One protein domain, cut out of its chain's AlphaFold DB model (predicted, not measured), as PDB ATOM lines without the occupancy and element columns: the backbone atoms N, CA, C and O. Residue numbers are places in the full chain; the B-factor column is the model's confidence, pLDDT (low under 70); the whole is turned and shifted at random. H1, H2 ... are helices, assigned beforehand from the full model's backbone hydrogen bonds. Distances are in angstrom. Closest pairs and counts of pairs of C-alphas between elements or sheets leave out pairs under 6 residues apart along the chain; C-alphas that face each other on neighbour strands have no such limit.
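AT A GLANCE: This is residues 12 to 31 and 57 to 103 of the 108 residues of an uncharacterized protein of Candidatus Peregrinibacteria bacterium CG1_02_54_53 (UniProt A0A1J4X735). One long helix, H1, serves as the backbone of a small helical body, and three shorter helices pack across it one after another: H2 near its first residues, H3 along residues 15 to 24, and H4 towards its last residues. H3 and H4 form a helical hairpin that covers one side of H1. The 67 printed residues hold four named helices, in the order H1, H2, H3, H4, and no named strand; the class is all helix, mostly crossed. The whole is compact and rounded, with a radius of gyration of the C-alphas of 11.3 A and spans of 31 by 22 by 18 A.

HOW THE PARTS SIT: H1, residues 12 to 31, is the hub, touching three helices. With residues 14 to 18 alone it touches H2, residues 60 to 68, about perpendicular at 81 degrees; the closest C-alphas, of Met 15 and Val 62, are 6.4 A apart. With residues 15 to 24 alone it touches H3, residues 70 to 84, at a steep tilt of 55 degrees, the same way; the closest C-alphas, of Ala 19 and Leu 77, are 4.9 A apart. With residues 23 to 30 alone it touches H4, residues 89 to 98, only just about perpendicular at 73 degrees; the closest C-alphas, of Ala 26 and Leu 95, are 6.3 A apart. In the hairpin, H3 touches H4 with residues 78 to 82 alone, at a shallow tilt of 34.7 degrees, only just short of steep, opposite ways; the closest C-alphas, of Val 81 and Arg 92, are 6.5 A apart. H2 and H3 are close but not clearly touching, and H2 and H4 are apart. In H1, H2, H3 and H4 every O i to N i+4 pair is within hydrogen-bond range.

IN THESE COORDINATES: H1 begins at C-alpha 12 (-14.843, -27.281, -6.293) and is 28.6 A long. H2 measures 12.4 A, H3 21.1 A and H4 14.4 A, ending at C-alpha 98 (6.925, -24.849, -10.612).

THE WHOLE: Residues 32 to 56 are not printed; C-alphas 31 and 57 are 20.1 A apart across the cut. The links H2 to H3 and H3 to H4 are tight. Residues 57, 58 and 103 have pLDDT under 70.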
ATOM      1  N   GLN A  12     -15.534 -28.544  -6.565       86.25
ATOM      2  CA  GLN A  12     -14.843 -27.281  -6.293       86.25
ATOM      3  C   GLN A  12     -13.993 -27.370  -5.019       86.25
ATOM      4  O   GLN A  12     -12.819 -26.992  -5.031       86.25
ATOM      5  N   GLU A  13     -14.562 -27.887  -3.925       88.19
ATOM      6  CA  GLU A  13     -13.852 -28.087  -2.658       88.19
ATOM      7  C   GLU A  13     -12.664 -29.034  -2.855       88.19
ATOM      8  O   GLU A  13     -11.536 -28.693  -2.492       88.19
ATOM      9  N   MET A  14     -12.871 -30.177  -3.512       89.06
ATOM     10  CA  MET A  14     -11.809 -31.150  -3.771       89.06
ATOM     11  C   MET A  14     -10.658 -30.551  -4.595       89.06
ATOM     12  O   MET A  14      -9.489 -30.711  -4.236       89.06
ATOM     13  N   MET A  15     -10.964 -29.812  -5.667       88.38
ATOM     14  CA  MET A  15      -9.938 -29.144  -6.473       88.38
ATOM     15  C   MET A  15      -9.200 -28.053  -5.705       88.38
ATOM     16  O   MET A  15      -7.980 -27.941  -5.842       88.38
ATOM     17  N   MET A  16      -9.901 -27.289  -4.867       90.56
ATOM     18  CA  MET A  16      -9.279 -26.288  -4.006       90.56
ATOM     19  C   MET A  16      -8.325 -26.937  -2.995       90.56
ATOM     20  O   MET A  16      -7.182 -26.497  -2.854       90.56
ATOM     21  N   HIS A  17      -8.748 -28.020  -2.337       89.50
ATOM     22  CA  HIS A  17      -7.902 -28.781  -1.416       89.50
ATOM     23  C   HIS A  17      -6.662 -29.348  -2.117       89.50
ATOM     24  O   HIS A  17      -5.548 -29.209  -1.606       89.50
ATOM     25  N   ALA A  18      -6.826 -29.915  -3.313       89.81
ATOM     26  CA  ALA A  18      -5.707 -30.420  -4.100       89.81
ATOM     27  C   ALA A  18      -4.737 -29.308  -4.529       89.81
ATOM     28  O   ALA A  18      -3.522 -29.481  -4.450       89.81
ATOM     29  N   ALA A  19      -5.254 -28.156  -4.963       90.25
ATOM     30  CA  ALA A  19      -4.443 -27.000  -5.335       90.25
ATOM     31  C   ALA A  19      -3.639 -26.445  -4.146       90.25
ATOM     32  O   ALA A  19      -2.463 -26.112  -4.295       90.25
ATOM     33  N   LEU A  20      -4.244 -26.388  -2.953       90.19
ATOM     34  CA  LEU A  20      -3.560 -26.001  -1.716       90.19
ATOM     35  C   LEU A  20      -2.440 -26.978  -1.353       90.19
ATOM     36  O   LEU A  20      -1.328 -26.538  -1.054       90.19
ATOM     37  N   ALA A  21      -2.714 -28.283  -1.409       89.31
ATOM     38  CA  ALA A  21      -1.720 -29.314  -1.123       89.31
ATOM     39  C   ALA A  21      -0.531 -29.236  -2.093       89.31
ATOM     40  O   ALA A  21       0.623 -29.271  -1.664       89.31
ATOM     41  N   GLU A  22      -0.793 -29.057  -3.389       88.94
ATOM     42  CA  GLU A  22       0.264 -28.955  -4.394       88.94
ATOM     43  C   GLU A  22       1.094 -27.675  -4.243       88.94
ATOM     44  O   GLU A  22       2.323 -27.725  -4.293       88.94
ATOM     45  N   ALA A  23       0.451 -26.533  -3.981       89.50
ATOM     46  CA  ALA A  23       1.158 -25.280  -3.742       89.50
ATOM     47  C   ALA A  23       2.002 -25.323  -2.453       89.50
ATOM     48  O   ALA A  23       3.116 -24.792  -2.426       89.50
ATOM     49  N   ALA A  24       1.520 -25.991  -1.400       88.88
ATOM     50  CA  ALA A  24       2.285 -26.216  -0.176       88.88
ATOM     51  C   ALA A  24       3.495 -27.135  -0.419       88.88
ATOM     52  O   ALA A  24       4.605 -26.805   0.003       88.88
ATOM     53  N   ALA A  25       3.311 -28.233  -1.158       88.06
ATOM     54  CA  ALA A  25       4.398 -29.135  -1.538       88.06
ATOM     55  C   ALA A  25       5.448 -28.426  -2.412       88.06
ATOM     56  O   ALA A  25       6.651 -28.568  -2.190       88.06
ATOM     57  N   ALA A  26       5.012 -27.597  -3.366       88.44
ATOM     58  CA  ALA A  26       5.905 -26.776  -4.177       88.44
ATOM     59  C   ALA A  26       6.703 -25.783  -3.318       88.44
ATOM     60  O   ALA A  26       7.912 -25.651  -3.505       88.44
ATOM     61  N   LYS A  27       6.070 -25.137  -2.329       88.19
ATOM     62  CA  LYS A  27       6.763 -24.233  -1.396       88.19
ATOM     63  C   LYS A  27       7.813 -24.969  -0.569       88.19
ATOM     64  O   LYS A  27       8.931 -24.474  -0.450       88.19
ATOM     65  N   ALA A  28       7.479 -26.145  -0.040       87.56
ATOM     66  CA  ALA A  28       8.424 -26.972   0.705       87.56
ATOM     67  C   ALA A  28       9.637 -27.354  -0.159       87.56
ATOM     68  O   ALA A  28      10.770 -27.219   0.288       87.56
ATOM     69  N   ARG A  29       9.414 -27.724  -1.429       85.44
ATOM     70  CA  ARG A  29      10.489 -28.024  -2.392       85.44
ATOM     71  C   ARG A  29      11.391 -26.830  -2.700       85.44
ATOM     72  O   ARG A  29      12.562 -27.042  -3.001       85.44
ATOM     73  N   ILE A  30      10.866 -25.604  -2.705       85.12
ATOM     74  CA  ILE A  30      11.692 -24.399  -2.882       85.12
ATOM     75  C   ILE A  30      12.536 -24.170  -1.630       85.12
ATOM     76  O   ILE A  30      13.740 -23.988  -1.750       85.12
ATOM     77  N   ALA A  31      11.920 -24.223  -0.446       83.69
ATOM     78  CA  ALA A  31      12.625 -24.033   0.819       83.69
ATOM     79  C   ALA A  31      13.754 -25.061   1.005       83.69
ATOM     80  O   ALA A  31      14.861 -24.694   1.380       83.69
ATOM     81  N   PRO A  57      -0.286 -37.071  -2.601       51.56
ATOM     82  CA  PRO A  57      -1.098 -38.135  -3.170       51.56
ATOM     83  C   PRO A  57      -2.147 -37.502  -4.088       51.56
ATOM     84  O   PRO A  57      -3.006 -36.741  -3.641       51.56
ATOM     85  N   ARG A  58      -2.028 -37.760  -5.392       63.12
ATOM     86  CA  ARG A  58      -2.987 -37.286  -6.389       63.12
ATOM     87  C   ARG A  58      -4.135 -38.282  -6.402       63.12
ATOM     88  O   ARG A  58      -3.926 -39.443  -6.742       63.12
ATOM     89  N   SER A  59      -5.331 -37.863  -5.993       75.88
ATOM     90  CA  SER A  59      -6.513 -38.687  -6.236       75.88
ATOM     91  C   SER A  59      -6.767 -38.738  -7.740       75.88
ATOM     92  O   SER A  59      -6.661 -37.724  -8.436       75.88
ATOM     93  N   GLN A  60      -7.102 -39.924  -8.245       82.56
ATOM     94  CA  GLN A  60      -7.414 -40.132  -9.659       82.56
ATOM     95  C   GLN A  60      -8.544 -39.193 -10.123       82.56
ATOM     96  O   GLN A  60      -8.453 -38.595 -11.192       82.56
ATOM     97  N   GLU A  61      -9.530 -38.950  -9.253       83.38
ATOM     98  CA  GLU A  61     -10.630 -38.002  -9.473       83.38
ATOM     99  C   GLU A  61     -10.138 -36.567  -9.714       83.38
ATOM    100  O   GLU A  61     -10.621 -35.876 -10.610       83.38
ATOM    101  N   VAL A  62      -9.128 -36.108  -8.965       83.69
ATOM    102  CA  VAL A  62      -8.534 -34.782  -9.181       83.69
ATOM    103  C   VAL A  62      -7.791 -34.727 -10.510       83.69
ATOM    104  O   VAL A  62      -7.857 -33.704 -11.187       83.69
ATOM    105  N   GLU A  63      -7.098 -35.790 -10.917       87.06
ATOM    106  CA  GLU A  63      -6.445 -35.825 -12.231       87.06
ATOM    107  C   GLU A  63      -7.452 -35.774 -13.384       87.06
ATOM    108  O   GLU A  63      -7.226 -35.066 -14.369       87.06
ATOM    109  N   GLU A  64      -8.581 -36.469 -13.258       87.56
ATOM    110  CA  GLU A  64      -9.671 -36.402 -14.233       87.56
ATOM    111  C   GLU A  64     -10.296 -35.006 -14.283       87.56
ATOM    112  O   GLU A  64     -10.451 -34.438 -15.370       87.56
ATOM    113  N   MET A  65     -10.559 -34.394 -13.124       86.00
ATOM    114  CA  MET A  65     -11.063 -33.021 -13.053       86.00
ATOM    115  C   MET A  65     -10.086 -32.012 -13.658       86.00
ATOM    116  O   MET A  65     -10.511 -31.136 -14.402       86.00
ATOM    117  N   ARG A  66      -8.773 -32.160 -13.435       87.31
ATOM    118  CA  ARG A  66      -7.748 -31.308 -14.070       87.31
ATOM    119  C   ARG A  66      -7.763 -31.402 -15.589       87.31
ATOM    120  O   ARG A  66      -7.545 -30.399 -16.261       87.31
ATOM    121  N   ARG A  67      -7.975 -32.604 -16.132       87.00
ATOM    122  CA  ARG A  67      -8.062 -32.816 -17.585       87.00
ATOM    123  C   ARG A  67      -9.341 -32.212 -18.156       87.00
ATOM    124  O   ARG A  67      -9.312 -31.688 -19.264       87.00
ATOM    125  N   ARG A  68     -10.439 -32.284 -17.403       87.50
ATOM    126  CA  ARG A  68     -11.757 -31.794 -17.818       87.50
ATOM    127  C   ARG A  68     -11.916 -30.276 -17.666       87.50
ATOM    128  O   ARG A  68     -12.536 -29.662 -18.527       87.50
ATOM    129  N   TYR A  69     -11.326 -29.689 -16.626       88.75
ATOM    130  CA  TYR A  69     -11.445 -28.274 -16.248       88.75
ATOM    131  C   TYR A  69     -10.066 -27.643 -15.960       88.75
ATOM    132  O   TYR A  69      -9.759 -27.255 -14.826       88.75
ATOM    133  N   PRO A  70      -9.176 -27.569 -16.967       87.38
ATOM    134  CA  PRO A  70      -7.799 -27.125 -16.758       87.38
ATOM    135  C   PRO A  70      -7.687 -25.650 -16.344       87.38
ATOM    136  O   PRO A  70      -6.778 -25.300 -15.589       87.38
ATOM    137  N   GLU A  71      -8.579 -24.777 -16.813       87.88
ATOM    138  CA  GLU A  71      -8.516 -23.336 -16.530       87.88
ATOM    139  C   GLU A  71      -9.026 -23.006 -15.120       87.88
ATOM    140  O   GLU A  71      -8.407 -22.223 -14.395       87.88
ATOM    141  N   GLU A  72     -10.085 -23.676 -14.684       89.25
ATOM    142  CA  GLU A  72     -10.648 -23.618 -13.340       89.25
ATOM    143  C   GLU A  72      -9.620 -24.123 -12.333       89.25
ATOM    144  O   GLU A  72      -9.339 -23.452 -11.336       89.25
ATOM    145  N   TYR A  73      -8.960 -25.246 -12.640       89.19
ATOM    146  CA  TYR A  73      -7.894 -25.771 -11.797       89.19
ATOM    147  C   TYR A  73      -6.710 -24.802 -11.666       89.19
ATOM    148  O   TYR A  73      -6.220 -24.564 -10.559       89.19
ATOM    149  N   LYS A  74      -6.286 -24.155 -12.763       89.56
ATOM    150  CA  LYS A  74      -5.291 -23.067 -12.706       89.56
ATOM    151  C   LYS A  74      -5.786 -21.885 -11.870       89.56
ATOM    152  O   LYS A  74      -4.994 -21.262 -11.163       89.56
ATOM    153  N   GLY A  75      -7.081 -21.569 -11.915       89.62
ATOM    154  CA  GLY A  75      -7.728 -20.597 -11.031       89.62
ATOM    155  C   GLY A  75      -7.530 -20.940  -9.552       89.62
ATOM    156  O   GLY A  75      -7.030 -20.104  -8.790       89.62
ATOM    157  N   TYR A  76      -7.820 -22.186  -9.166       91.00
ATOM    158  CA  TYR A  76      -7.600 -22.678  -7.804       91.00
ATOM    159  C   TYR A  76      -6.119 -22.671  -7.409       91.00
ATOM    160  O   TYR A  76      -5.790 -22.199  -6.322       91.00
ATOM    161  N   LEU A  77      -5.201 -23.083  -8.294       90.25
ATOM    162  CA  LEU A  77      -3.754 -22.994  -8.044       90.25
ATOM    163  C   LEU A  77      -3.303 -21.549  -7.811       90.25
ATOM    164  O   LEU A  77      -2.561 -21.271  -6.868       90.25
ATOM    165  N   ARG A  78      -3.788 -20.592  -8.610       89.62
ATOM    166  CA  ARG A  78      -3.481 -19.167  -8.411       89.62
ATOM    167  C   ARG A  78      -4.000 -18.653  -7.073       89.62
ATOM    168  O   ARG A  78      -3.277 -17.924  -6.388       89.62
ATOM    169  N   ALA A  79      -5.217 -19.028  -6.688       89.75
ATOM    170  CA  ALA A  79      -5.788 -18.682  -5.390       89.75
ATOM    171  C   ALA A  79      -4.981 -19.290  -4.229       89.75
ATOM    172  O   ALA A  79      -4.621 -18.565  -3.300       89.75
ATOM    173  N   ALA A  80      -4.622 -20.572  -4.326       90.75
ATOM    174  CA  ALA A  80      -3.803 -21.284  -3.349       90.75
ATOM    175  C   ALA A  80      -2.428 -20.626  -3.164       90.75
ATOM    176  O   ALA A  80      -2.034 -20.309  -2.041       90.75
ATOM    177  N   VAL A  81      -1.729 -20.315  -4.259       90.69
ATOM    178  CA  VAL A  81      -0.447 -19.599  -4.205       90.69
ATOM    179  C   VAL A  81      -0.611 -18.234  -3.522       90.69
ATOM    180  O   VAL A  81       0.159 -17.904  -2.621       90.69
ATOM    181  N   ARG A  82      -1.638 -17.443  -3.876       88.19
ATOM    182  CA  ARG A  82      -1.894 -16.139  -3.227       88.19
ATOM    183  C   ARG A  82      -2.131 -16.265  -1.719       88.19
ATOM    184  O   ARG A  82      -1.688 -15.389  -0.977       88.19
ATOM    185  N   ALA A  83      -2.802 -17.328  -1.275       87.38
ATOM    186  CA  ALA A  83      -3.049 -17.582   0.142       87.38
ATOM    187  C   ALA A  83      -1.756 -17.917   0.907       87.38
ATOM    188  O   ALA A  83      -1.553 -17.423   2.014       87.38
ATOM    189  N   ILE A  84      -0.858 -18.703   0.305       85.94
ATOM    190  CA  ILE A  84       0.343 -19.226   0.975       85.94
ATOM    191  C   ILE A  84       1.502 -18.206   1.012       85.94
ATOM    192  O   ILE A  84       2.315 -18.230   1.942       85.94
ATOM    193  N   VAL A  85       1.609 -17.318   0.015       84.38
ATOM    194  CA  VAL A  85       2.739 -16.370  -0.141       84.38
ATOM    195  C   VAL A  85       2.278 -14.927  -0.366       84.38
ATOM    196  O   VAL A  85       2.759 -14.196  -1.239       84.38
ATOM    197  N   ARG A  86       1.306 -14.492   0.446       76.69
ATOM    198  CA  ARG A  86       0.628 -13.192   0.307       76.69
ATOM    199  C   ARG A  86       1.581 -11.987   0.294       76.69
ATOM    200  O   ARG A  86       1.305 -11.028  -0.420       76.69
ATOM    201  N   GLN A  87       2.707 -12.062   1.007       79.19
ATOM    202  CA  GLN A  87       3.683 -10.967   1.142       79.19
ATOM    203  C   GLN A  87       5.024 -11.212   0.425       79.19
ATOM    204  O   GLN A  87       5.875 -10.331   0.445       79.19
ATOM    205  N   ASP A  88       5.215 -12.358  -0.239       84.00
ATOM    206  CA  ASP A  88       6.480 -12.687  -0.912       84.00
ATOM    207  C   ASP A  88       6.285 -12.803  -2.438       84.00
ATOM    208  O   ASP A  88       5.838 -13.847  -2.937       84.00
ATOM    209  N   PRO A  89       6.568 -11.734  -3.208       83.38
ATOM    210  CA  PRO A  89       6.402 -11.739  -4.660       83.38
ATOM    211  C   PRO A  89       7.417 -12.640  -5.381       83.38
ATOM    212  O   PRO A  89       7.105 -13.156  -6.456       83.38
ATOM    213  N   LEU A  90       8.602 -12.871  -4.804       86.19
ATOM    214  CA  LEU A  90       9.626 -13.735  -5.396       86.19
ATOM    215  C   LEU A  90       9.232 -15.204  -5.251       86.19
ATOM    216  O   LEU A  90       9.203 -15.934  -6.244       86.19
ATOM    217  N   MET A  91       8.844 -15.621  -4.045       87.50
ATOM    218  CA  MET A  91       8.340 -16.973  -3.797       87.50
ATOM    219  C   MET A  91       7.082 -17.253  -4.622       87.50
ATOM    220  O   MET A  91       6.929 -18.338  -5.177       87.50
ATOM    221  N   ARG A  92       6.206 -16.255  -4.781       88.31
ATOM    222  CA  ARG A  92       5.029 -16.351  -5.653       88.31
ATOM    223  C   ARG A  92       5.389 -16.667  -7.096       88.31
ATOM    224  O   ARG A  92       4.780 -17.557  -7.680       88.31
ATOM    225  N   ARG A  93       6.384 -15.976  -7.660       86.56
ATOM    226  CA  ARG A  93       6.853 -16.244  -9.023       86.56
ATOM    227  C   ARG A  93       7.452 -17.647  -9.149       86.56
ATOM    228  O   ARG A  93       7.062 -18.372 -10.054       86.56
ATOM    229  N   LYS A  94       8.304 -18.061  -8.204       88.31
ATOM    230  CA  LYS A  94       8.878 -19.421  -8.177       88.31
ATOM    231  C   LYS A  94       7.792 -20.504  -8.124       88.31
ATOM    232  O   LYS A  94       7.878 -21.503  -8.833       88.31
ATOM    233  N   LEU A  95       6.754 -20.301  -7.307       89.69
ATOM    234  CA  LEU A  95       5.614 -21.218  -7.220       89.69
ATOM    235  C   LEU A  95       4.833 -21.289  -8.532       89.69
ATOM    236  O   LEU A  95       4.478 -22.379  -8.964       89.69
ATOM    237  N   TYR A  96       4.594 -20.152  -9.183       89.50
ATOM    238  CA  TYR A  96       3.955 -20.104 -10.496       89.50
ATOM    239  C   TYR A  96       4.736 -20.868 -11.567       89.50
ATOM    240  O   TYR A  96       4.129 -21.644 -12.305       89.50
ATOM    241  N   ASP A  97       6.062 -20.725 -11.598       87.38
ATOM    242  CA  ASP A  97       6.916 -21.469 -12.528       87.38
ATOM    243  C   ASP A  97       6.870 -22.987 -12.256       87.38
ATOM    244  O   ASP A  97       6.661 -23.770 -13.182       87.38
ATOM    245  N   ILE A  98       6.976 -23.420 -10.990       87.06
ATOM    246  CA  ILE A  98       6.925 -24.849 -10.612       87.06
ATOM    247  C   ILE A  98       5.557 -25.478 -10.900       87.06
ATOM    248  O   ILE A  98       5.491 -26.627 -11.334       87.06
ATOM    249  N   LEU A  99       4.473 -24.741 -10.659       86.88
ATOM    250  CA  LEU A  99       3.099 -25.209 -10.860       86.88
ATOM    251  C   LEU A  99       2.611 -25.021 -12.308       86.88
ATOM    252  O   LEU A  99       1.446 -25.290 -12.598       86.88
ATOM    253  N   GLY A 100       3.454 -24.508 -13.215       84.88
ATOM    254  CA  GLY A 100       3.081 -24.242 -14.609       84.88
ATOM    255  C   GLY A 100       1.938 -23.230 -14.766       84.88
ATOM    256  O   GLY A 100       1.223 -23.239 -15.769       84.88
ATOM    257  N   CYS A 101       1.735 -22.364 -13.772       83.00
ATOM    258  CA  CYS A 101       0.638 -21.407 -13.718       83.00
ATOM    259  C   CYS A 101       1.176 -19.999 -13.922       83.00
ATOM    260  O   CYS A 101       1.771 -19.436 -13.012       83.00
ATOM    261  N   LYS A 102       0.935 -19.386 -15.083       77.00
ATOM    262  CA  LYS A 102       1.288 -17.973 -15.266       77.00
ATOM    263  C   LYS A 102       0.401 -17.087 -14.373       77.00
ATOM    264  O   LYS A 102      -0.798 -17.373 -14.252       77.00
ATOM    265  N   PRO A 103       0.947 -16.015 -13.765       68.81
ATOM    266  CA  PRO A 103       0.108 -14.997 -13.145       68.81
ATOM    267  C   PRO A 103      -0.885 -14.481 -14.188       68.81
ATOM    268  O   PRO A 103      -0.535 -14.361 -15.364       68.81
TER     269      PRO A 103